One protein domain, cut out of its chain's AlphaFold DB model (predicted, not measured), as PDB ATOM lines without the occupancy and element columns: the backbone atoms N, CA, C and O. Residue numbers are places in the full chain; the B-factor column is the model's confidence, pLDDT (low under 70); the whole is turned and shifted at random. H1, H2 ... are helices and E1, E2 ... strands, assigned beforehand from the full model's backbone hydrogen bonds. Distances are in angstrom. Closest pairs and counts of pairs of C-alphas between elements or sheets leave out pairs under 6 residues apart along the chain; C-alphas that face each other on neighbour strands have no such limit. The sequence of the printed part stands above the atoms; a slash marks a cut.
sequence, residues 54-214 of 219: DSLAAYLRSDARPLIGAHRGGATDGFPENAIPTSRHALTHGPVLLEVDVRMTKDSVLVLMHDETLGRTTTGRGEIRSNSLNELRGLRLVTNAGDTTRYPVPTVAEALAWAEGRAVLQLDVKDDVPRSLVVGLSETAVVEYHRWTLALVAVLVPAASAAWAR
ATOM      1  N   ASP A  54     107.627 136.026  93.360       63.12
ATOM      2  CA  ASP A  54     106.601 136.322  94.365       63.12
ATOM      3  C   ASP A  54     106.890 135.661  95.716       63.12
ATOM      4  O   ASP A  54     106.609 136.244  96.761       63.12
ATOM      5  N   SER A  55     107.510 134.476  95.716       67.50
ATOM      6  CA  SER A  55     107.901 133.778  96.949       67.50
ATOM      7  C   SER A  55     109.064 134.481  97.642       67.50
ATOM      8  O   SER A  55     109.056 134.615  98.868       67.50
ATOM      9  N   LEU A  56     110.030 134.997  96.874       70.81
ATOM     10  CA  LEU A  56     111.065 135.865  97.432       70.81
ATOM     11  C   LEU A  56     110.446 137.156  97.968       70.81
ATOM     12  O   LEU A  56     110.728 137.548  99.093       70.81
ATOM     13  N   ALA A  57     109.591 137.816  97.191       66.44
ATOM     14  CA  ALA A  57     108.999 139.088  97.579       66.44
ATOM     15  C   ALA A  57     108.112 138.943  98.830       66.44
ATOM     16  O   ALA A  57     108.123 139.805  99.707       66.44
ATOM     17  N   ALA A  58     107.390 137.827  98.959       70.19
ATOM     18  CA  ALA A  58     106.688 137.459 100.180       70.19
ATOM     19  C   ALA A  58     107.667 137.210 101.333       70.19
ATOM     20  O   ALA A  58     107.441 137.713 102.428       70.19
ATOM     21  N   TYR A  59     108.776 136.499 101.112       73.00
ATOM     22  CA  TYR A  59     109.803 136.289 102.137       73.00
ATOM     23  C   TYR A  59     110.414 137.602 102.645       73.00
ATOM     24  O   TYR A  59     110.429 137.835 103.852       73.00
ATOM     25  N   LEU A  60     110.821 138.495 101.737       71.56
ATOM     26  CA  LEU A  60     111.376 139.811 102.067       71.56
ATOM     27  C   LEU A  60     110.394 140.682 102.872       71.56
ATOM     28  O   LEU A  60     110.826 141.527 103.648       71.56
ATOM     29  N   ARG A  61     109.080 140.478 102.699       70.38
ATOM     30  CA  ARG A  61     108.018 141.225 103.401       70.38
ATOM     31  C   ARG A  61     107.497 140.540 104.666       70.38
ATOM     32  O   ARG A  61     106.873 141.206 105.485       70.38
ATOM     33  N   SER A  62     107.684 139.226 104.797       65.62
ATOM     34  CA  SER A  62     107.054 138.409 105.844       65.62
ATOM     35  C   SER A  62     107.965 138.097 107.025       65.62
ATOM     36  O   SER A  62     107.447 137.807 108.104       65.62
ATOM     37  N   ASP A  63     109.293 138.132 106.861       60.84
ATOM     38  CA  ASP A  63     110.190 137.703 107.934       60.84
ATOM     39  C   ASP A  63     110.464 138.844 108.930       60.84
ATOM     40  O   ASP A  63     110.971 139.907 108.580       60.84
ATOM     41  N   ALA A  64     110.162 138.613 110.211       57.19
ATOM     42  CA  ALA A  64     110.408 139.551 111.314       57.19
ATOM     43  C   ALA A  64     111.900 139.657 111.698       57.19
ATOM     44  O   ALA A  64     112.246 140.247 112.725       57.19
ATOM     45  N   ARG A  65     112.792 139.048 110.909       68.25
ATOM     46  CA  ARG A  65     114.235 139.014 111.150       68.25
ATOM     47  C   ARG A  65     114.970 139.924 110.167       68.25
ATOM     48  O   ARG A  65     114.664 139.887 108.978       68.25
ATOM     49  N   PRO A  66     115.973 140.688 110.630       75.81
ATOM     50  CA  PRO A  66     116.808 141.487 109.744       75.81
ATOM     51  C   PRO A  66     117.480 140.624 108.673       75.81
ATOM     52  O   PRO A  66     118.074 139.588 108.981       75.81
ATOM     53  N   LEU A  67     117.421 141.080 107.424       77.50
ATOM     54  CA  LEU A  67     118.216 140.526 106.334       77.50
ATOM     55  C   LEU A  67     119.589 141.195 106.316       77.50
ATOM     56  O   LEU A  67     119.707 142.401 106.536       77.50
ATOM     57  N   ILE A  68     120.626 140.411 106.034       84.31
ATOM     58  CA  ILE A  68     121.990 140.918 105.900       84.31
ATOM     59  C   ILE A  68     122.248 141.211 104.423       84.31
ATOM     60  O   ILE A  68     122.158 140.317 103.583       84.31
ATOM     61  N   GLY A  69     122.578 142.464 104.116       89.12
ATOM     62  CA  GLY A  69     123.033 142.886 102.795       89.12
ATOM     63  C   GLY A  69     124.558 142.899 102.721       89.12
ATOM     64  O   GLY A  69     125.210 143.628 103.467       89.12
ATOM     65  N   ALA A  70     125.137 142.124 101.809       93.38
ATOM     66  CA  ALA A  70     126.546 142.219 101.462       93.38
ATOM     67  C   ALA A  70     126.722 143.323 100.411       93.38
ATOM     68  O   ALA A  70     126.633 143.071  99.208       93.38
ATOM     69  N   HIS A  71     126.942 144.550 100.886       95.62
ATOM     70  CA  HIS A  71     127.194 145.723 100.045       95.62
ATOM     71  C   HIS A  71     128.407 145.483  99.131       95.62
ATOM     72  O   HIS A  71     129.473 145.054  99.593       95.62
ATOM     73  N   ARG A  72     128.226 145.720  97.833       97.06
ATOM     74  CA  ARG A  72     129.181 145.479  96.741       97.06
ATOM     75  C   ARG A  72     129.759 144.065  96.726       97.06
ATOM     76  O   ARG A  72     130.945 143.855  96.458       97.06
ATOM     77  N   GLY A  73     128.940 143.087  97.088       94.50
ATOM     78  CA  GLY A  73     129.294 141.676  97.196       94.50
ATOM     79  C   GLY A  73     129.991 141.282  98.501       94.50
ATOM     80  O   GLY A  73     130.250 140.094  98.672       94.50
ATOM     81  N   GLY A  74     130.262 142.220  99.419       95.06
ATOM     82  CA  GLY A  74     130.849 141.937 100.737       95.06
ATOM     83  C   GLY A  74     132.378 141.866 100.744       95.06
ATOM     84  O   GLY A  74     132.949 140.848 101.128       95.06
ATOM     85  N   ALA A  75     133.044 142.938 100.304       96.12
ATOM     86  CA  ALA A  75     134.506 143.016 100.269       96.12
ATOM     87  C   ALA A  75     135.157 142.755 101.642       96.12
ATOM     88  O   ALA A  75     134.705 143.260 102.670       96.12
ATOM     89  N   THR A  76     136.250 141.995 101.644       95.81
ATOM     90  CA  THR A  76     137.049 141.656 102.831       95.81
ATOM     91  C   THR A  76     138.490 141.320 102.416       95.81
ATOM     92  O   THR A  76     138.856 141.469 101.247       95.81
ATOM     93  N   ASP A  77     139.337 140.888 103.345       95.12
ATOM     94  CA  ASP A  77     140.750 140.604 103.082       95.12
ATOM     95  C   ASP A  77     140.914 139.552 101.971       95.12
ATOM     96  O   ASP A  77     140.389 138.441 102.035       95.12
ATOM     97  N   GLY A  78     141.633 139.920 100.905       95.62
ATOM     98  CA  GLY A  78     141.820 139.079  99.714       95.62
ATOM     99  C   GLY A  78     140.614 138.999  98.761       95.62
ATOM    100  O   GLY A  78     140.720 138.366  97.705       95.62
ATOM    101  N   PHE A  79     139.496 139.657  99.083       98.06
ATOM    102  CA  PHE A  79     138.247 139.636  98.321       98.06
ATOM    103  C   PHE A  79     137.780 141.068  97.988       98.06
ATOM    104  O   PHE A  79     137.213 141.753  98.840       98.06
ATOM    105  N   PRO A  80     138.015 141.550  96.755       98.50
ATOM    106  CA  PRO A  80     137.690 142.916  96.356       98.50
ATOM    107  C   PRO A  80     136.182 143.095  96.139       98.50
ATOM    108  O   PRO A  80     135.463 142.123  95.908       98.50
ATOM    109  N   GLU A  81     135.700 144.335  96.183       98.56
ATOM    110  CA  GLU A  81     134.299 144.645  95.868       98.56
ATOM    111  C   GLU A  81     133.926 144.247  94.428       98.56
ATOM    112  O   GLU A  81     134.788 144.166  93.550       98.56
ATOM    113  N   ASN A  82     132.635 143.997  94.185       98.44
ATOM    114  CA  ASN A  82     132.066 143.713  92.862       98.44
ATOM    115  C   ASN A  82     132.720 142.527  92.121       98.44
ATOM    116  O   ASN A  82     132.784 142.489  90.893       98.44
ATOM    117  N   ALA A  83     133.180 141.516  92.867       98.38
ATOM    118  CA  ALA A  83     133.765 140.301  92.312       98.38
ATOM    119  C   ALA A  83     132.915 139.065  92.633       98.38
ATOM    120  O   ALA A  83     132.595 138.800  93.789       98.38
ATOM    121  N   ILE A  84     132.657 138.221  91.629       97.75
ATOM    122  CA  ILE A  84     131.955 136.936  91.814       97.75
ATOM    123  C   ILE A  84     132.596 136.060  92.920       97.75
ATOM    124  O   ILE A  84     131.866 135.465  93.717       97.75
ATOM    125  N   PRO A  85     133.938 135.954  93.037       97.69
ATOM    126  CA  PRO A  85     134.562 135.208  94.133       97.69
ATOM    127  C   PRO A  85     134.301 135.806  95.521       97.69
ATOM    128  O   PRO A  85     134.209 135.047  96.482       97.69
ATOM    129  N   THR A  86     134.148 137.128  95.621       97.81
ATOM    130  CA  THR A  86     133.786 137.832  96.860       97.81
ATOM    131  C   THR A  86     132.347 137.522  97.245       97.81
ATOM    132  O   THR A  86     132.101 137.069  98.356       97.81
ATOM    133  N   SER A  87     131.418 137.599  96.291       95.50
ATOM    134  CA  SER A  87     130.027 137.183  96.489       95.50
ATOM    135  C   SER A  87     129.910 135.726  96.948       95.50
ATOM    136  O   SER A  87     129.159 135.406  97.867       95.50
ATOM    137  N   ARG A  88     130.704 134.824  96.358       94.19
ATOM    138  CA  ARG A  88     130.776 133.420  96.790       94.19
ATOM    139  C   ARG A  88     131.285 133.280  98.221       94.19
ATOM    140  O   ARG A  88     130.772 132.444  98.953       94.19
ATOM    141  N   HIS A  89     132.288 134.066  98.597       94.69
ATOM    142  CA  HIS A  89     132.826 134.079  99.953       94.69
ATOM    143  C   HIS A  89     131.812 134.632 100.963       94.69
ATOM    144  O   HIS A  89     131.647 134.063 102.036       94.69
ATOM    145  N   ALA A  90     131.059 135.676 100.616       92.31
ATOM    146  CA  ALA A  90     129.996 136.191 101.475       92.31
ATOM    147  C   ALA A  90     128.950 135.102 101.793       92.31
ATOM    148  O   ALA A  90     128.616 134.890 102.957       92.31
ATOM    149  N   LEU A  91     128.543 134.313 100.791       88.06
ATOM    150  CA  LEU A  91     127.607 133.194 100.970       88.06
ATOM    151  C   LEU A  91     128.146 132.048 101.844       88.06
ATOM    152  O   LEU A  91     127.362 131.231 102.319       88.06
ATOM    153  N   THR A  92     129.457 131.949 102.101       88.00
ATOM    154  CA  THR A  92     129.963 130.949 103.062       88.00
ATOM    155  C   THR A  92     129.715 131.342 104.517       88.00
ATOM    156  O   THR A  92     129.880 130.499 105.393       88.00
ATOM    157  N   HIS A  93     129.326 132.594 104.779       84.25
ATOM    158  CA  HIS A  93     129.077 133.122 106.124       84.25
ATOM    159  C   HIS A  93     127.592 133.127 106.508       84.25
ATOM    160  O   HIS A  93     127.262 133.433 107.653       84.25
ATOM    161  N   GLY A  94     126.699 132.779 105.577       79.06
ATOM    162  CA  GLY A  94     125.264 132.680 105.818       79.06
ATOM    163  C   GLY A  94     124.416 133.255 104.680       79.06
ATOM    164  O   GLY A  94     124.956 133.686 103.657       79.06
ATOM    165  N   PRO A  95     123.083 133.264 104.855       76.31
ATOM    166  CA  PRO A  95     122.168 133.841 103.882       76.31
ATOM    167  C   PRO A  95     122.333 135.365 103.846       76.31
ATOM    168  O   PRO A  95     122.034 136.057 104.820       76.31
ATOM    169  N   VAL A  96     122.798 135.885 102.711       84.00
ATOM    170  CA  VAL A  96     122.987 137.321 102.478       84.00
ATOM    171  C   VAL A  96     122.356 137.739 101.153       84.00
ATOM    172  O   VAL A  96     122.433 137.011 100.163       84.00
ATOM    173  N   LEU A  97     121.748 138.924 101.125       86.56
ATOM    174  CA  LEU A  97     121.392 139.603  99.883       86.56
ATOM    175  C   LEU A  97     122.659 140.257  99.332       86.56
ATOM    176  O   LEU A  97     123.301 141.036 100.032       86.56
ATOM    177  N   LEU A  98     123.046 139.936  98.104       90.56
ATOM    178  CA  LEU A  98     124.265 140.475  97.513       90.56
ATOM    179  C   LEU A  98     123.918 141.732  96.722       90.56
ATOM    180  O   LEU A  98     123.288 141.634  95.674       90.56
ATOM    181  N   GLU A  99     124.328 142.899  97.199       93.69
ATOM    182  CA  GLU A  99     124.218 144.130  96.416       93.69
ATOM    183  C   GLU A  99     125.469 144.283  95.540       93.69
ATOM    184  O   GLU A  99     126.573 143.974  95.988       93.69
ATOM    185  N   VAL A 100     125.295 144.662  94.274       95.88
ATOM    186  CA  VAL A 100     126.379 144.876  93.306       95.88
ATOM    187  C   VAL A 100     126.079 146.077  92.415       95.88
ATOM    188  O   VAL A 100     124.936 146.317  92.030       95.88
ATOM    189  N   ASP A 101     127.130 146.777  92.009       96.75
ATOM    190  CA  ASP A 101     127.027 148.026  91.264       96.75
ATOM    191  C   ASP A 101     127.157 147.808  89.760       96.75
ATOM    192  O   ASP A 101     128.047 147.085  89.321       96.75
ATOM    193  N   VAL A 102     126.344 148.486  88.952       95.75
ATOM    194  CA  VAL A 102     126.362 148.345  87.489       95.75
ATOM    195  C   VAL A 102     126.856 149.620  86.812       95.75
ATOM    196  O   VAL A 102     126.277 150.693  86.987       95.75
ATOM    197  N   ARG A 103     127.879 149.474  85.960       96.31
ATOM    198  CA  ARG A 103     128.404 150.504  85.044       96.31
ATOM    199  C   ARG A 103     128.447 149.977  83.615       96.31
ATOM    200  O   ARG A 103     128.335 148.772  83.388       96.31
ATOM    201  N   MET A 104     128.640 150.873  82.650       96.31
ATOM    202  CA  MET A 104     128.676 150.530  81.229       96.31
ATOM    203  C   MET A 104     130.013 150.911  80.582       96.31
ATOM    204  O   MET A 104     130.528 152.011  80.776       96.31
ATOM    205  N   THR A 105     130.568 149.992  79.795       97.38
ATOM    206  CA  THR A 105     131.786 150.197  79.002       97.38
ATOM    207  C   THR A 105     131.519 151.022  77.740       97.38
ATOM    208  O   THR A 105     130.373 151.255  77.348       97.38
ATOM    209  N   LYS A 106     132.591 151.429  77.049       97.38
ATOM    210  CA  LYS A 106     132.539 152.144  75.760       97.38
ATOM    211  C   LYS A 106     131.726 151.401  74.696       97.38
ATOM    212  O   LYS A 106     131.007 152.015  73.914       97.38
ATOM    213  N   ASP A 107     131.853 150.079  74.667       97.12
ATOM    214  CA  ASP A 107     131.164 149.155  73.763       97.12
ATOM    215  C   ASP A 107     129.812 148.668  74.318       97.12
ATOM    216  O   ASP A 107     129.273 147.669  73.853       97.12
ATOM    217  N   SER A 108     129.228 149.414  75.269       94.94
ATOM    218  CA  SER A 108     127.878 149.197  75.814       94.94
ATOM    219  C   SER A 108     127.676 147.863  76.541       94.94
ATOM    220  O   SER A 108     126.558 147.359  76.635       94.94
ATOM    221  N   VAL A 109     128.746 147.306  77.106       95.19
ATOM    222  CA  VAL A 109     128.670 146.122  77.961       95.19
ATOM    223  C   VAL A 109     128.489 146.545  79.414       95.19
ATOM    224  O   VAL A 109     129.196 147.418  79.919       95.19
ATOM    225  N   LEU A 110     127.552 145.898  80.109       96.00
ATOM    226  CA  LEU A 110     127.329 146.116  81.535       96.00
ATOM    227  C   LEU A 110     128.321 145.301  82.376       96.00
ATOM    228  O   LEU A 110     128.450 144.085  82.206       96.00
ATOM    229  N   VAL A 111     128.997 145.970  83.304       97.69
ATOM    230  CA  VAL A 111     130.029 145.406  84.187       97.69
ATOM    231  C   VAL A 111     129.752 145.727  85.647       97.69
ATOM    232  O   VAL A 111     129.079 146.717  85.939       97.69
ATOM    233  N   LEU A 112     130.283 144.901  86.554       98.06
ATOM    234  CA  LEU A 112     130.206 145.194  87.980       98.06
ATOM    235  C   LEU A 112     131.304 146.175  88.386       98.06
ATOM    236  O   LEU A 112     132.489 145.829  88.370       98.06
ATOM    237  N   MET A 113     130.915 147.399  88.735       98.31
ATOM    238  CA  MET A 113     131.832 148.435  89.204       98.31
ATOM    239  C   MET A 113     131.065 149.588  89.849       98.31
ATOM    240  O   MET A 113     130.078 150.060  89.297       98.31
ATOM    241  N   HIS A 114     131.547 150.092  90.986       97.94
ATOM    242  CA  HIS A 114     130.915 151.226  91.661       97.94
ATOM    243  C   HIS A 114     131.298 152.574  91.035       97.94
ATOM    244  O   HIS A 114     130.450 153.394  90.661       97.94
ATOM    245  N   ASP A 115     132.604 152.830  90.978       97.56
ATOM    246  CA  ASP A 115     133.157 154.138  90.640       97.56
ATOM    247  C   ASP A 115     133.013 154.433  89.146       97.56
ATOM    248  O   ASP A 115     132.842 153.530  88.338       97.56
ATOM    249  N   GLU A 116     133.119 155.701  88.758       97.31
ATOM    250  CA  GLU A 116     133.198 156.101  87.342       97.31
ATOM    251  C   GLU A 116     134.576 155.822  86.738       97.31
ATOM    252  O   GLU A 116     134.730 155.711  85.520       97.31
ATOM    253  N   THR A 117     135.587 155.699  87.601       98.06
ATOM    254  CA  THR A 117     136.986 155.526  87.218       98.06
ATOM    255  C   THR A 117     137.558 154.220  87.750       98.06
ATOM    256  O   THR A 117     137.138 153.693  88.775       98.06
ATOM    257  N   LEU A 118     138.560 153.706  87.045       98.31
ATOM    258  CA  LEU A 118     139.164 152.398  87.295       98.31
ATOM    259  C   LEU A 118     140.171 152.381  88.457       98.31
ATOM    260  O   LEU A 118     140.523 151.309  88.945       98.31
ATOM    261  N   GLY A 119     140.672 153.544  88.876       97.75
ATOM    262  CA  GLY A 119     141.924 153.641  89.635       97.75
ATOM    263  C   GLY A 119     141.881 153.130  91.075       97.75
ATOM    264  O   GLY A 119     142.918 152.731  91.595       97.75
ATOM    265  N   ARG A 120     140.715 153.147  91.732       98.25
ATOM    266  CA  ARG A 120     140.601 152.717  93.137       98.25
ATOM    267  C   ARG A 120     140.554 151.197  93.276       98.25
ATOM    268  O   ARG A 120     141.160 150.648  94.187       98.25
ATOM    269  N   THR A 121     139.810 150.530  92.401       98.38
ATOM    270  CA  THR A 121     139.419 149.118  92.552       98.38
ATOM    271  C   THR A 121     140.012 148.217  91.483       98.38
ATOM    272  O   THR A 121     139.718 147.023  91.462       98.38
ATOM    273  N   THR A 122     140.845 148.749  90.588       98.69
ATOM    274  CA  THR A 122     141.514 147.962  89.553       98.69
ATOM    275  C   THR A 122     142.966 148.396  89.365       98.69
ATOM    276  O   THR A 122     143.388 149.449  89.832       98.69
ATOM    277  N   THR A 123     143.732 147.610  88.613       98.69
ATOM    278  CA  THR A 123     145.078 147.981  88.146       98.69
ATOM    279  C   THR A 123     145.082 149.026  87.018       98.69
ATOM    280  O   THR A 123     146.151 149.419  86.555       98.69
ATOM    281  N   GLY A 124     143.911 149.431  86.520       97.81
ATOM    282  CA  GLY A 124     143.748 150.389  85.427       97.81
ATOM    283  C   GLY A 124     143.626 151.839  85.891       97.81
ATOM    284  O   GLY A 124     143.725 152.160  87.073       97.81
ATOM    285  N   ARG A 125     143.414 152.746  84.933       97.81
ATOM    286  CA  ARG A 125     143.211 154.186  85.166       97.81
ATOM    287  C   ARG A 125     142.216 154.749  84.154       97.81
ATOM    288  O   ARG A 125     141.986 154.143  83.113       97.81
ATOM    289  N   GLY A 126     141.687 155.934  84.445       97.62
ATOM    290  CA  GLY A 126     140.714 156.610  83.586       97.62
ATOM    291  C   GLY A 126     139.285 156.124  83.808       97.62
ATOM    292  O   GLY A 126     139.014 155.348  84.726       97.62
ATOM    293  N   GLU A 127     138.372 156.631  82.987       98.06
ATOM    294  CA  GLU A 127     136.935 156.367  83.087       98.06
ATOM    295  C   GLU A 127     136.546 155.018  82.481       98.06
ATOM    296  O   GLU A 127     137.040 154.630  81.420       98.06
ATOM    297  N   ILE A 128     135.579 154.337  83.091       97.06
ATOM    298  CA  ILE A 128     135.054 153.061  82.580       97.06
ATOM    299  C   ILE A 128     134.451 153.234  81.185       97.06
ATOM    300  O   ILE A 128     134.731 152.443  80.289       97.06
ATOM    301  N   ARG A 129     133.699 154.320  80.967       96.62
ATOM    302  CA  ARG A 129     133.045 154.632  79.685       96.62
ATOM    303  C   ARG A 129     134.019 154.890  78.535       96.62
ATOM    304  O   ARG A 129     133.615 154.884  77.376       96.62
ATOM    305  N   SER A 130     135.294 155.113  78.846       97.75
ATOM    306  CA  SER A 130     136.355 155.285  77.852       97.75
ATOM    307  C   SER A 130     137.024 153.965  77.448       97.75
ATOM    308  O   SER A 130     137.790 153.958  76.487       97.75
ATOM    309  N   ASN A 131     136.725 152.856  78.134       98.06
ATOM    310  CA  ASN A 131     137.335 151.543  77.923       98.06
ATOM    311  C   ASN A 131     136.298 150.527  77.414       98.06
ATOM    312  O   ASN A 131     135.154 150.507  77.865       98.06
ATOM    313  N   SER A 132     136.698 149.674  76.476       98.19
ATOM    314  CA  SER A 132     135.953 148.498  76.011       98.19
ATOM    315  C   SER A 132     136.017 147.350  77.020       98.19
ATOM    316  O   SER A 132     136.931 147.289  77.848       98.19
ATOM    317  N   LEU A 133     135.104 146.378  76.917       97.88
ATOM    318  CA  LEU A 133     135.181 145.166  77.741       97.88
ATOM    319  C   LEU A 133     136.532 144.459  77.568       97.88
ATOM    320  O   LEU A 133     137.111 143.992  78.548       97.88
ATOM    321  N   ASN A 134     137.044 144.376  76.337       97.88
ATOM    322  CA  ASN A 134     138.309 143.699  76.056       97.88
ATOM    323  C   ASN A 134     139.494 144.355  76.789       97.88
ATOM    324  O   ASN A 134     140.341 143.655  77.338       97.88
ATOM    325  N   GLU A 135     139.523 145.687  76.864       98.00
ATOM    326  CA  GLU A 135     140.526 146.417  77.651       98.00
ATOM    327  C   GLU A 135     140.368 146.130  79.152       98.00
ATOM    328  O   GLU A 135     141.353 145.823  79.830       98.00
ATOM    329  N   LEU A 136     139.131 146.117  79.667       98.00
ATOM    330  CA  LEU A 136     138.864 145.786  81.073       98.00
ATOM    331  C   LEU A 136     139.250 144.347  81.441       98.00
ATOM    332  O   LEU A 136     139.667 144.103  82.574       98.00
ATOM    333  N   ARG A 137     139.174 143.389  80.507       95.75
ATOM    334  CA  ARG A 137     139.611 141.997  80.739       95.75
ATOM    335  C   ARG A 137     141.108 141.871  81.016       95.75
ATOM    336  O   ARG A 137     141.519 140.897  81.649       95.75
ATOM    337  N   GLY A 138     141.908 142.844  80.581       96.38
ATOM    338  CA  GLY A 138     143.332 142.926  80.906       96.38
ATOM    339  C   GLY A 138     143.612 143.381  82.342       96.38
ATOM    340  O   GLY A 138     144.722 143.182  82.839       96.38
ATOM    341  N   LEU A 139     142.625 143.965  83.024       98.31
ATOM    342  CA  LEU A 139     142.780 144.526  84.362       98.31
ATOM    343  C   LEU A 139     142.495 143.497  85.456       98.31
ATOM    344  O   LEU A 139     141.820 142.482  85.254       98.31
ATOM    345  N   ARG A 140     143.008 143.785  86.653       98.62
ATOM    346  CA  ARG A 140     142.736 143.005  87.859       98.62
ATOM    347  C   ARG A 140     142.117 143.872  88.929       98.62
ATOM    348  O   ARG A 140     142.513 145.023  89.081       98.62
ATOM    349  N   LEU A 141     141.173 143.300  89.666       98.75
ATOM    350  CA  LEU A 141     140.560 143.951  90.812       98.75
ATOM    351  C   LEU A 141     141.567 144.091  91.957       98.75
ATOM    352  O   LEU A 141     142.408 143.211  92.170       98.75
ATOM    353  N   VAL A 142     141.440 145.182  92.699       98.56
ATOM    354  CA  VAL A 142     142.281 145.566  93.833       98.56
ATOM    355  C   VAL A 142     141.430 145.561  95.101       98.56
ATOM    356  O   VAL A 142     140.285 146.012  95.086       98.56
ATOM    357  N   THR A 143     141.955 144.992  96.186       98.19
ATOM    358  CA  THR A 143     141.260 144.954  97.483       98.19
ATOM    359  C   THR A 143     141.240 146.333  98.144       98.19
ATOM    360  O   THR A 143     141.999 147.227  97.777       98.19
ATOM    361  N   ASN A 144     140.439 146.496  99.198       95.38
ATOM    362  CA  ASN A 144     140.439 147.729  99.995       95.38
ATOM    363  C   ASN A 144     141.796 148.015 100.668       95.38
ATOM    364  O   ASN A 144     142.084 149.164 100.987       95.38
ATOM    365  N   ALA A 145     142.632 146.987 100.856       96.12
ATOM    366  CA  ALA A 145     144.000 147.118 101.356       96.12
ATOM    367  C   ALA A 145     145.011 147.540 100.269       96.12
ATOM    368  O   ALA A 145     146.161 147.833 100.583       96.12
ATOM    369  N   GLY A 146     144.596 147.593  98.997       96.69
ATOM    370  CA  GLY A 146     145.460 147.932  97.864       96.69
ATOM    371  C   GLY A 146     146.134 146.731  97.195       96.69
ATOM    372  O   GLY A 146     146.933 146.916  96.276       96.69
ATOM    373  N   ASP A 147     145.808 145.500  97.598       97.69
ATOM    374  CA  ASP A 147     146.411 144.303  97.012       97.69
ATOM    375  C   ASP A 147     145.801 143.985  95.650       97.69
ATOM    376  O   ASP A 147     144.583 143.862  95.496       97.69
ATOM    377  N   THR A 148     146.659 143.775  94.653       98.31
ATOM    378  CA  THR A 148     146.224 143.291  93.341       98.31
ATOM    379  C   THR A 148     145.823 141.823  93.431       98.31
ATOM    380  O   THR A 148     146.598 140.973  93.868       98.31
ATOM    381  N   THR A 149     144.617 141.508  92.970       98.44
ATOM    382  CA  THR A 149     144.097 140.139  92.968       98.44
ATOM    383  C   THR A 149     144.252 139.473  91.601       98.44
ATOM    384  O   THR A 149     144.676 140.077  90.620       98.44
ATOM    385  N   ARG A 150     143.870 138.195  91.500       97.62
ATOM    386  CA  ARG A 150     143.738 137.515  90.199       97.62
ATOM    387  C   ARG A 150     142.385 137.764  89.528       97.62
ATOM    388  O   ARG A 150     142.179 137.323  88.398       97.62
ATOM    389  N   TYR A 151     141.443 138.397  90.223       98.25
ATOM    390  CA  TYR A 151     140.056 138.469  89.786       98.25
ATOM    391  C   TYR A 151     139.887 139.539  88.699       98.25
ATOM    392  O   TYR A 151     140.383 140.652  88.874       98.25
ATOM    393  N   PRO A 152     139.250 139.209  87.562       97.88
ATOM    394  CA  PRO A 152     138.933 140.190  86.531       97.88
ATOM    395  C   PRO A 152     137.704 141.017  86.932       97.88
ATOM    396  O   PRO A 152     136.945 140.609  87.811       97.88
ATOM    397  N   VAL A 153     137.477 142.130  86.231       98.31
ATOM    398  CA  VAL A 153     136.190 142.843  86.268       98.31
ATOM    399  C   VAL A 153     135.118 141.945  85.630       98.31
ATOM    400  O   VAL A 153     135.282 141.569  84.463       98.31
ATOM    401  N   PRO A 154     134.056 141.547  86.353       98.06
ATOM    402  CA  PRO A 154     133.003 140.713  85.789       98.06
ATOM    403  C   PRO A 154     131.969 141.556  85.033       98.06
ATOM    404  O   PRO A 154     131.697 142.708  85.367       98.06
ATOM    405  N   THR A 155     131.351 140.953  84.026       97.25
ATOM    406  CA  THR A 155     130.130 141.475  83.402       97.25
ATOM    407  C   THR A 155     128.914 141.199  84.285       97.25
ATOM    408  O   THR A 155     128.898 140.238  85.059       97.25
ATOM    409  N   VAL A 156     127.856 141.996  84.128       94.25
ATOM    410  CA  VAL A 156     126.561 141.716  84.773       94.25
ATOM    411  C   VAL A 156     126.023 140.355  84.326       94.25
ATOM    412  O   VAL A 156     125.542 139.591  85.155       94.25
ATOM    413  N   ALA A 157     126.174 140.003  83.044       89.94
ATOM    414  CA  ALA A 157     125.745 138.709  82.513       89.94
ATOM    415  C   ALA A 157     126.453 137.523  83.197       89.94
ATOM    416  O   ALA A 157     125.801 136.548  83.556       89.94
ATOM    417  N   GLU A 158     127.765 137.610  83.443       93.50
ATOM    418  CA  GLU A 158     128.495 136.580  84.198       93.50
ATOM    419  C   GLU A 158     128.041 136.493  85.656       93.50
ATOM    420  O   GLU A 158     127.958 135.397  86.208       93.50
ATOM    421  N   ALA A 159     127.760 137.634  86.289       93.50
ATOM    422  CA  ALA A 159     127.286 137.673  87.667       93.50
ATOM    423  C   ALA A 159     125.892 137.048  87.798       93.50
ATOM    424  O   ALA A 159     125.679 136.221  88.682       93.50
ATOM    425  N   LEU A 160     124.984 137.373  86.875       87.44
ATOM    426  CA  LEU A 160     123.657 136.773  86.755       87.44
ATOM    427  C   LEU A 160     123.762 135.263  86.506       87.44
ATOM    428  O   LEU A 160     123.278 134.470  87.310       87.44
ATOM    429  N   ALA A 161     124.506 134.840  85.484       84.69
ATOM    430  CA  ALA A 161     124.733 133.421  85.210       84.69
ATOM    431  C   ALA A 161     125.385 132.681  86.392       84.69
ATOM    432  O   ALA A 161     125.199 131.478  86.552       84.69
ATOM    433  N   TRP A 162     126.157 133.365  87.245       88.88
ATOM    434  CA  TRP A 162     126.674 132.792  88.489       88.88
ATOM    435  C   TRP A 162     125.659 132.791  89.650       88.88
ATOM    436  O   TRP A 162     125.764 131.949  90.540       88.88
ATOM    437  N   ALA A 163     124.698 133.703  89.678       85.56
ATOM    438  CA  ALA A 163     123.700 133.780  90.738       85.56
ATOM    439  C   ALA A 163     122.525 132.815  90.526       85.56
ATOM    440  O   ALA A 163     121.882 132.435  91.501       85.56
ATOM    441  N   GLU A 164     122.266 132.379  89.289       78.38
ATOM    442  CA  GLU A 164     121.160 131.469  88.961       78.38
ATOM    443  C   GLU A 164     121.139 130.222  89.859       78.38
ATOM    444  O   GLU A 164     122.135 129.489  89.944       78.38
ATOM    445  N   GLY A 165     120.009 130.033  90.556       72.44
ATOM    446  CA  GLY A 165     119.779 128.947  91.517       72.44
ATOM    447  C   GLY A 165     120.690 128.963  92.752       72.44
ATOM    448  O   GLY A 165     120.826 127.942  93.416       72.44
ATOM    449  N   ARG A 166     121.390 130.072  93.023       76.88
ATOM    450  CA  ARG A 166     122.440 130.152  94.056       76.88
ATOM    451  C   ARG A 166     122.340 131.381  94.946       76.88
ATOM    452  O   ARG A 166     122.715 131.303  96.114       76.88
ATOM    453  N   ALA A 167     121.927 132.519  94.396       82.88
ATOM    454  CA  ALA A 167     121.950 133.791  95.099       82.88
ATOM    455  C   ALA A 167     120.922 134.779  94.541       82.88
ATOM    456  O   ALA A 167     120.529 134.704  93.379       82.88
ATOM    457  N   VAL A 168     120.552 135.755  95.368       82.31
ATOM    458  CA  VAL A 168     119.782 136.927  94.944       82.31
ATOM    459  C   VAL A 168     120.741 138.103  94.803       82.31
ATOM    460  O   VAL A 168     121.473 138.413  95.749       82.31
ATOM    461  N   LEU A 169     120.729 138.751  93.635       86.00
ATOM    462  CA  LEU A 169     121.501 139.966  93.385       86.00
ATOM    463  C   LEU A 169     120.586 141.190  93.444       86.00
ATOM    464  O   LEU A 169     119.560 141.238  92.768       86.00
ATOM    465  N   GLN A 170     120.987 142.193  94.212       88.06
ATOM    466  CA  GLN A 170     120.437 143.539  94.149       88.06
ATOM    467  C   GLN A 170     121.364 144.393  93.279       88.06
ATOM    468  O   GLN A 170     122.499 144.653  93.664       88.06
ATOM    469  N   LEU A 171     120.902 144.803  92.101       89.44
ATOM    470  CA  LEU A 171     121.677 145.624  91.176       89.44
ATOM    471  C   LEU A 171     121.466 147.110  91.496       89.44
ATOM    472  O   LEU A 171     120.359 147.624  91.306       89.44
ATOM    473  N   ASP A 172     122.522 147.797  91.935       91.31
ATOM    474  CA  ASP A 172     122.568 149.258  92.017       91.31
ATOM    475  C   ASP A 172     123.036 149.835  90.674       91.31
ATOM    476  O   ASP A 172     124.214 149.799  90.303       91.31
ATOM    477  N   VAL A 173     122.076 150.320  89.888       90.25
ATOM    478  CA  VAL A 173     122.314 150.825  88.531       90.25
ATOM    479  C   VAL A 173     122.740 152.286  88.596       90.25
ATOM    480  O   VAL A 173     121.927 153.158  88.907       90.25
ATOM    481  N   LYS A 174     124.002 152.556  88.254       91.56
ATOM    482  CA  LYS A 174     124.561 153.911  88.287       91.56
ATOM    483  C   LYS A 174     124.005 154.788  87.164       91.56
ATOM    484  O   LYS A 174     123.528 154.300  86.139       91.56
ATOM    485  N   ASP A 175     124.085 156.103  87.359       86.62
ATOM    486  CA  ASP A 175     123.386 157.102  86.536       86.62
ATOM    487  C   ASP A 175     123.748 157.079  85.047       86.62
ATOM    488  O   ASP A 175     122.954 157.493  84.202       86.62
ATOM    489  N   ASP A 176     124.930 156.574  84.706       83.62
ATOM    490  CA  ASP A 176     125.422 156.518  83.336       83.62
ATOM    491  C   ASP A 176     124.913 155.288  82.554       83.62
ATOM    492  O   ASP A 176     125.179 155.153  81.354       83.62
ATOM    493  N   VAL A 177     124.143 154.409  83.200       88.69
ATOM    494  CA  VAL A 177     123.569 153.205  82.599       88.69
ATOM    495  C   VAL A 177     122.090 153.425  82.250       88.69
ATOM    496  O   VAL A 177     121.254 153.615  83.141       88.69
ATOM    497  N   PRO A 178     121.702 153.348  80.961       87.00
ATOM    498  CA  PRO A 178     120.296 153.359  80.579       87.00
ATOM    499  C   PRO A 178     119.543 152.185  81.217       87.00
ATOM    500  O   PRO A 178     119.817 151.019  80.936       87.00
ATOM    501  N   ARG A 179     118.543 152.492  82.049       79.38
ATOM    502  CA  ARG A 179     117.759 151.489  82.799       79.38
ATOM    503  C   ARG A 179     117.084 150.447  81.898       79.38
ATOM    504  O   ARG A 179     116.933 149.299  82.304       79.38
ATOM    505  N   SER A 180     116.722 150.821  80.669       77.94
ATOM    506  CA  SER A 180     116.139 149.911  79.673       77.94
ATOM    507  C   SER A 180     117.059 148.743  79.308       77.94
ATOM    508  O   SER A 180     116.561 147.651  79.046       77.94
ATOM    509  N   LEU A 181     118.382 148.939  79.336       80.06
ATOM    510  CA  LEU A 181     119.347 147.871  79.062       80.06
ATOM    511  C   LEU A 181     119.368 146.829  80.178       80.06
ATOM    512  O   LEU A 181     119.531 145.646  79.906       80.06
ATOM    513  N   VAL A 182     119.172 147.257  81.426       76.38
ATOM    514  CA  VAL A 182     119.188 146.358  82.586       76.38
ATOM    515  C   VAL A 182     117.912 145.519  82.644       76.38
ATOM    516  O   VAL A 182     117.983 144.318  82.873       76.38
ATOM    517  N   VAL A 183     116.751 146.119  82.362       68.56
ATOM    518  CA  VAL A 183     115.469 145.390  82.298       68.56
ATOM    519  C   VAL A 183     115.495 144.303  81.216       68.56
ATOM    520  O   VAL A 183     114.949 143.225  81.421       68.56
ATOM    521  N   GLY A 184     116.183 144.546  80.095       65.44
ATOM    522  CA  GLY A 184     116.343 143.560  79.023       65.44
ATOM    523  C   GLY A 184     117.207 142.342  79.378       65.44
ATOM    524  O   GLY A 184     117.203 141.377  78.618       65.44
ATOM    525  N   LEU A 185     117.937 142.356  80.503       66.06
ATOM    526  CA  LEU A 185     118.816 141.253  80.921       66.06
ATOM    527  C   LEU A 185     118.124 140.149  81.734       66.06
ATOM    528  O   LEU A 185     118.737 139.114  81.979       66.06
ATOM    529  N   SER A 186     116.881 140.339  82.179       54.06
ATOM    530  CA  SER A 186     116.212 139.369  83.053       54.06
ATOM    531  C   SER A 186     114.727 139.239  82.731       54.06
ATOM    532  O   SER A 186     113.976 140.198  82.888       54.06
ATOM    533  N   GLU A 187     114.283 138.032  82.377       50.34
ATOM    534  CA  GLU A 187     112.854 137.691  82.236       50.34
ATOM    535  C   GLU A 187     112.124 137.644  83.596       50.34
ATOM    536  O   GLU A 187     110.900 137.565  83.654       50.34
ATOM    537  N   THR A 188     112.859 137.702  84.714       50.78
ATOM    538  CA  THR A 188     112.314 137.655  86.079       50.78
ATOM    539  C   THR A 188     113.045 138.657  86.980       50.78
ATOM    540  O   THR A 188     113.891 138.315  87.802       50.78
ATOM    541  N   ALA A 189     112.748 139.939  86.788       49.25
ATOM    542  CA  ALA A 189     113.228 141.023  87.640       49.25
ATOM    543  C   ALA A 189     112.085 141.519  88.535       49.25
ATOM    544  O   ALA A 189     111.041 141.930  88.027       49.25
ATOM    545  N   VAL A 190     112.287 141.540  89.857       46.25
ATOM    546  CA  VAL A 190     111.453 142.362  90.743       46.25
ATOM    547  C   VAL A 190     112.112 143.731  90.798       46.25
ATOM    548  O   VAL A 190     113.098 143.949  91.501       46.25
ATOM    549  N   VAL A 191     111.596 144.654  89.993       47.19
ATOM    550  CA  VAL A 191     112.032 146.051  90.019       47.19
ATOM    551  C   VAL A 191     111.242 146.743  91.125       47.19
ATOM    552  O   VAL A 191     110.064 147.042  90.934       47.19
ATOM    553  N   GLU A 192     111.861 147.006  92.278       41.56
ATOM    554  CA  GLU A 192     111.245 147.850  93.303       41.56
ATOM    555  C   GLU A 192     111.829 149.267  93.220       41.56
ATOM    556  O   GLU A 192     113.029 149.497  93.365       41.56
ATOM    557  N   TYR A 193     110.964 150.233  92.904       43.12
ATOM    558  CA  TYR A 193     111.355 151.614  92.639       43.12
ATOM    559  C   TYR A 193     111.198 152.446  93.915       43.12
ATOM    560  O   TYR A 193     110.080 152.820  94.270       43.12
ATOM    561  N   HIS A 194     112.304 152.782  94.586       37.22
ATOM    562  CA  HIS A 194     112.288 153.741  95.695       37.22
ATOM    563  C   HIS A 194     113.044 155.014  95.333       37.22
ATOM    564  O   HIS A 194     114.103 155.001  94.713       37.22
ATOM    565  N   ARG A 195     112.454 156.149  95.720       33.53
ATOM    566  CA  ARG A 195     112.719 157.518  95.234       33.53
ATOM    567  C   ARG A 195     114.155 158.043  95.460       33.53
ATOM    568  O   ARG A 195     114.443 159.155  95.034       33.53
ATOM    569  N   TRP A 196     115.026 157.258  96.102       34.62
ATOM    570  CA  TRP A 196     116.408 157.605  96.470       34.62
ATOM    571  C   TRP A 196     117.414 156.439  96.371       34.62
ATOM    572  O   TRP A 196     118.600 156.641  96.614       34.62
ATOM    573  N   THR A 197     116.977 155.222  96.035       39.72
ATOM    574  CA  THR A 197     117.850 154.044  95.883       39.72
ATOM    575  C   THR A 197     117.138 153.068  94.958       39.72
ATOM    576  O   THR A 197     116.022 152.638  95.253       39.72
ATOM    577  N   LEU A 198     117.735 152.763  93.810       42.06
ATOM    578  CA  LEU A 198     117.145 151.815  92.875       42.06
ATOM    579  C   LEU A 198     117.615 150.419  93.279       42.06
ATOM    580  O   LEU A 198     118.734 150.030  92.978       42.06
ATOM    581  N   ALA A 199     116.772 149.685  94.002       46.06
ATOM    582  CA  ALA A 199     117.019 148.284  94.312       46.06
ATOM    583  C   ALA A 199     116.344 147.431  93.233       46.06
ATOM    584  O   ALA A 199     115.171 147.069  93.340       46.06
ATOM    585  N   LEU A 200     117.071 147.120  92.160       49.88
ATOM    586  CA  LEU A 200     116.627 146.070  91.252       49.88
ATOM    587  C   LEU A 200     116.995 144.724  91.873       49.88
ATOM    588  O   LEU A 200     118.169 144.371  91.907       49.88
ATOM    589  N   VAL A 201     116.013 143.963  92.349       52.94
ATOM    590  CA  VAL A 201     116.252 142.603  92.838       52.94
ATOM    591  C   VAL A 201     116.112 141.650  91.652       52.94
ATOM    592  O   VAL A 201     115.009 141.332  91.203       52.94
ATOM    593  N   ALA A 202     117.247 141.216  91.108       52.91
ATOM    594  CA  ALA A 202     117.289 140.189  90.079       52.91
ATOM    595  C   ALA A 202     117.194 138.809  90.749       52.91
ATOM    596  O   ALA A 202     118.071 138.411  91.523       52.91
ATOM    597  N   VAL A 203     116.117 138.081  90.445       51.38
ATOM    598  CA  VAL A 203     115.867 136.724  90.945       51.38
ATOM    599  C   VAL A 203     115.943 135.777  89.767       51.38
ATOM    600  O   VAL A 203     115.041 135.727  88.937       51.38
ATOM    601  N   LEU A 204     117.023 135.013  89.684       48.78
ATOM    602  CA  LEU A 204     117.159 134.010  88.638       48.78
ATOM    603  C   LEU A 204     116.603 132.689  89.149       48.78
ATOM    604  O   LEU A 204     117.286 131.911  89.820       48.78
ATOM    605  N   VAL A 205     115.321 132.497  88.853       41.22
ATOM    606  CA  VAL A 205     114.596 131.247  89.066       41.22
ATOM    607  C   VAL A 205     115.163 130.184  88.107       41.22
ATOM    608  O   VAL A 205     115.346 130.501  86.930       41.22
ATOM    609  N   PRO A 206     115.384 128.923  88.537       40.78
ATOM    610  CA  PRO A 206     116.010 127.863  87.724       40.78
ATOM    611  C   PRO A 206     115.305 127.467  86.408       40.78
ATOM    612  O   PRO A 206     115.730 126.522  85.746       40.78
ATOM    613  N   ALA A 207     114.221 128.137  86.011       39.03
ATOM    614  CA  ALA A 207     113.426 127.781  84.836       39.03
ATOM    615  C   ALA A 207     113.911 128.420  83.515       39.03
ATOM    616  O   ALA A 207     113.403 128.056  82.455       39.03
ATOM    617  N   ALA A 208     114.881 129.345  83.537       42.25
ATOM    618  CA  ALA A 208     115.183 130.201  82.380       42.25
ATOM    619  C   ALA A 208     116.492 129.886  81.621       42.25
ATOM    620  O   ALA A 208     116.830 130.583  80.663       42.25
ATOM    621  N   SER A 209     117.212 128.812  81.957       45.44
ATOM    622  CA  SER A 209     118.481 128.474  81.280       45.44
ATOM    623  C   SER A 209     118.336 128.044  79.804       45.44
ATOM    624  O   SER A 209     119.314 128.043  79.058       45.44
ATOM    625  N   ALA A 210     117.124 127.731  79.327       37.06
ATOM    626  CA  ALA A 210     116.905 127.218  77.968       37.06
ATOM    627  C   ALA A 210     116.576 128.287  76.902       37.06
ATOM    628  O   ALA A 210     116.645 127.990  75.705       37.06
ATOM    629  N   ALA A 211     116.196 129.508  77.287       38.69
ATOM    630  CA  ALA A 211     115.854 130.568  76.329       38.69
ATOM    631  C   ALA A 211     117.092 131.374  75.891       38.69
ATOM    632  O   ALA A 211     117.236 131.713  74.717       38.69
ATOM    633  N   TRP A 212     118.046 131.580  76.803       39.50
ATOM    634  CA  TRP A 212     119.201 132.464  76.610       39.50
ATOM    635  C   TRP A 212     120.324 131.888  75.734       39.50
ATOM    636  O   TRP A 212     120.957 132.628  74.982       39.50
ATOM    637  N   ALA A 213     120.547 130.569  75.752       36.34
ATOM    638  CA  ALA A 213     121.600 129.935  74.947       36.34
ATOM    639  C   ALA A 213     121.346 130.021  73.426       36.34
ATOM    640  O   ALA A 213     122.292 130.057  72.640       36.34
ATOM    641  N   ARG A 214     120.075 130.111  73.008       37.00
ATOM    642  CA  ARG A 214     119.677 130.177  71.590       37.00
ATOM    643  C   ARG A 214     119.874 131.556  70.962       37.00
ATOM    644  O   ARG A 214     120.101 131.645  69.761       37.00
TER     645      ARG A 214
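What this domain is: This is residues 54 to 214 of the 219 residues of the protein "GP-PDE domain-containing protein" of Bacteroidetes bacterium QH_2_63_10 (UniProt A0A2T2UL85). A strongly twisted sheet has the long strand E2 through its middle, with helices H2 and H4 packing on it and the hairpin E5 and E6 continuing it past E4. Long loops, residues 113 to 132 and 138 to 155, with H3 between them, fill one end of the longest axis, H1 lies toward the other, and residues 58 to 66 stick out. The printed part has 161 residues, with six named helices and six named strands in the order H1 E1 H2 E2 E3 H3 H4 E4 H5 E5 E6 H6; the class is mixed, under half of the residues being in named elements. The sheet is branched and mixed parallel and antiparallel; the whole is compact, with a radius of gyration of the C-alphas of 15.5 A and spans of 44 by 35 by 34 A.

How they stand to each other: H1, residues 54 to 62, only grazes the sheet with residues 54 to 57. E1, residues 68 to 70, is the parallel neighbour of E2, residues 96 to 104, with N 70 and O 97 2.8 A apart. H2, residues 84 to 93, between them completes a strand-helix-strand unit, two parallel neighbour strands joined through a helix, with a right-handed crossover. H2 runs along E2 at 7 degrees on the local plane, at a height over the sheet of 9.6 A; the closest C-alphas, of Ser 87 and Leu 98, are 6.7 A apart. E3, residues 110 to 112, forms a hairpin with E2, with N 111 and O 103 2.9 A apart. E1 and E3 lie on one side of E2, and E4, residues 169 to 173, on the other side, parallel to it, with N 102 and O 172 2.8 A apart. H3, residues 133 to 137, is only just not on the sheet, with 4 pairs of C-alphas within 10 A. H4, residues 156 to 163, is on the sheet at a height of 8.1 A, and is close to H2 but not clearly touching it: the closest C-alphas, of Ile 84 and Ala 159, are 6.3 A apart. H5, residues 179 to 183, is on the sheet, over none of its strands. E5, residues 189 to 194, and E6, residues 197 to 202, form an antiparallel hairpin, with N 190 and O 201 3.0 A apart; E6 is antiparallel to E4, with N 171 and O 200 2.8 A apart. H6, residues 209 to 214, is not on the sheet. In H1, H3, H4 and H5 every O i to N i+4 pair is within hydrogen-bond range; H2 has 5 of 6, and H6 has 0 of 2, with 0 of 3 O i to N i+3 pairs.

Where its parts are: H1 begins at C-alpha 54, (106.601, 136.322, 94.365). E2, the longest strand, runs 25.7 A from C-alpha 96 at (122.987, 137.321, 102.478) to C-alpha 104; H2, E5 and E6 measure 15.1 A, 15.1 A and 15.0 A. H6 ends at C-alpha 214, (119.677, 130.177, 71.590).

The domain as a whole: The C-alphas farthest apart, of Ala 64 and Glu 135, are 45.7 A apart. The printed part has no cut. The links E1 to H2, E3 to H3 and H3 to H4 are long. Mean pLDDT of the printed part is 81.7; under 70 are residues 54 to 55, 57, 62 to 65 and 183 to 214.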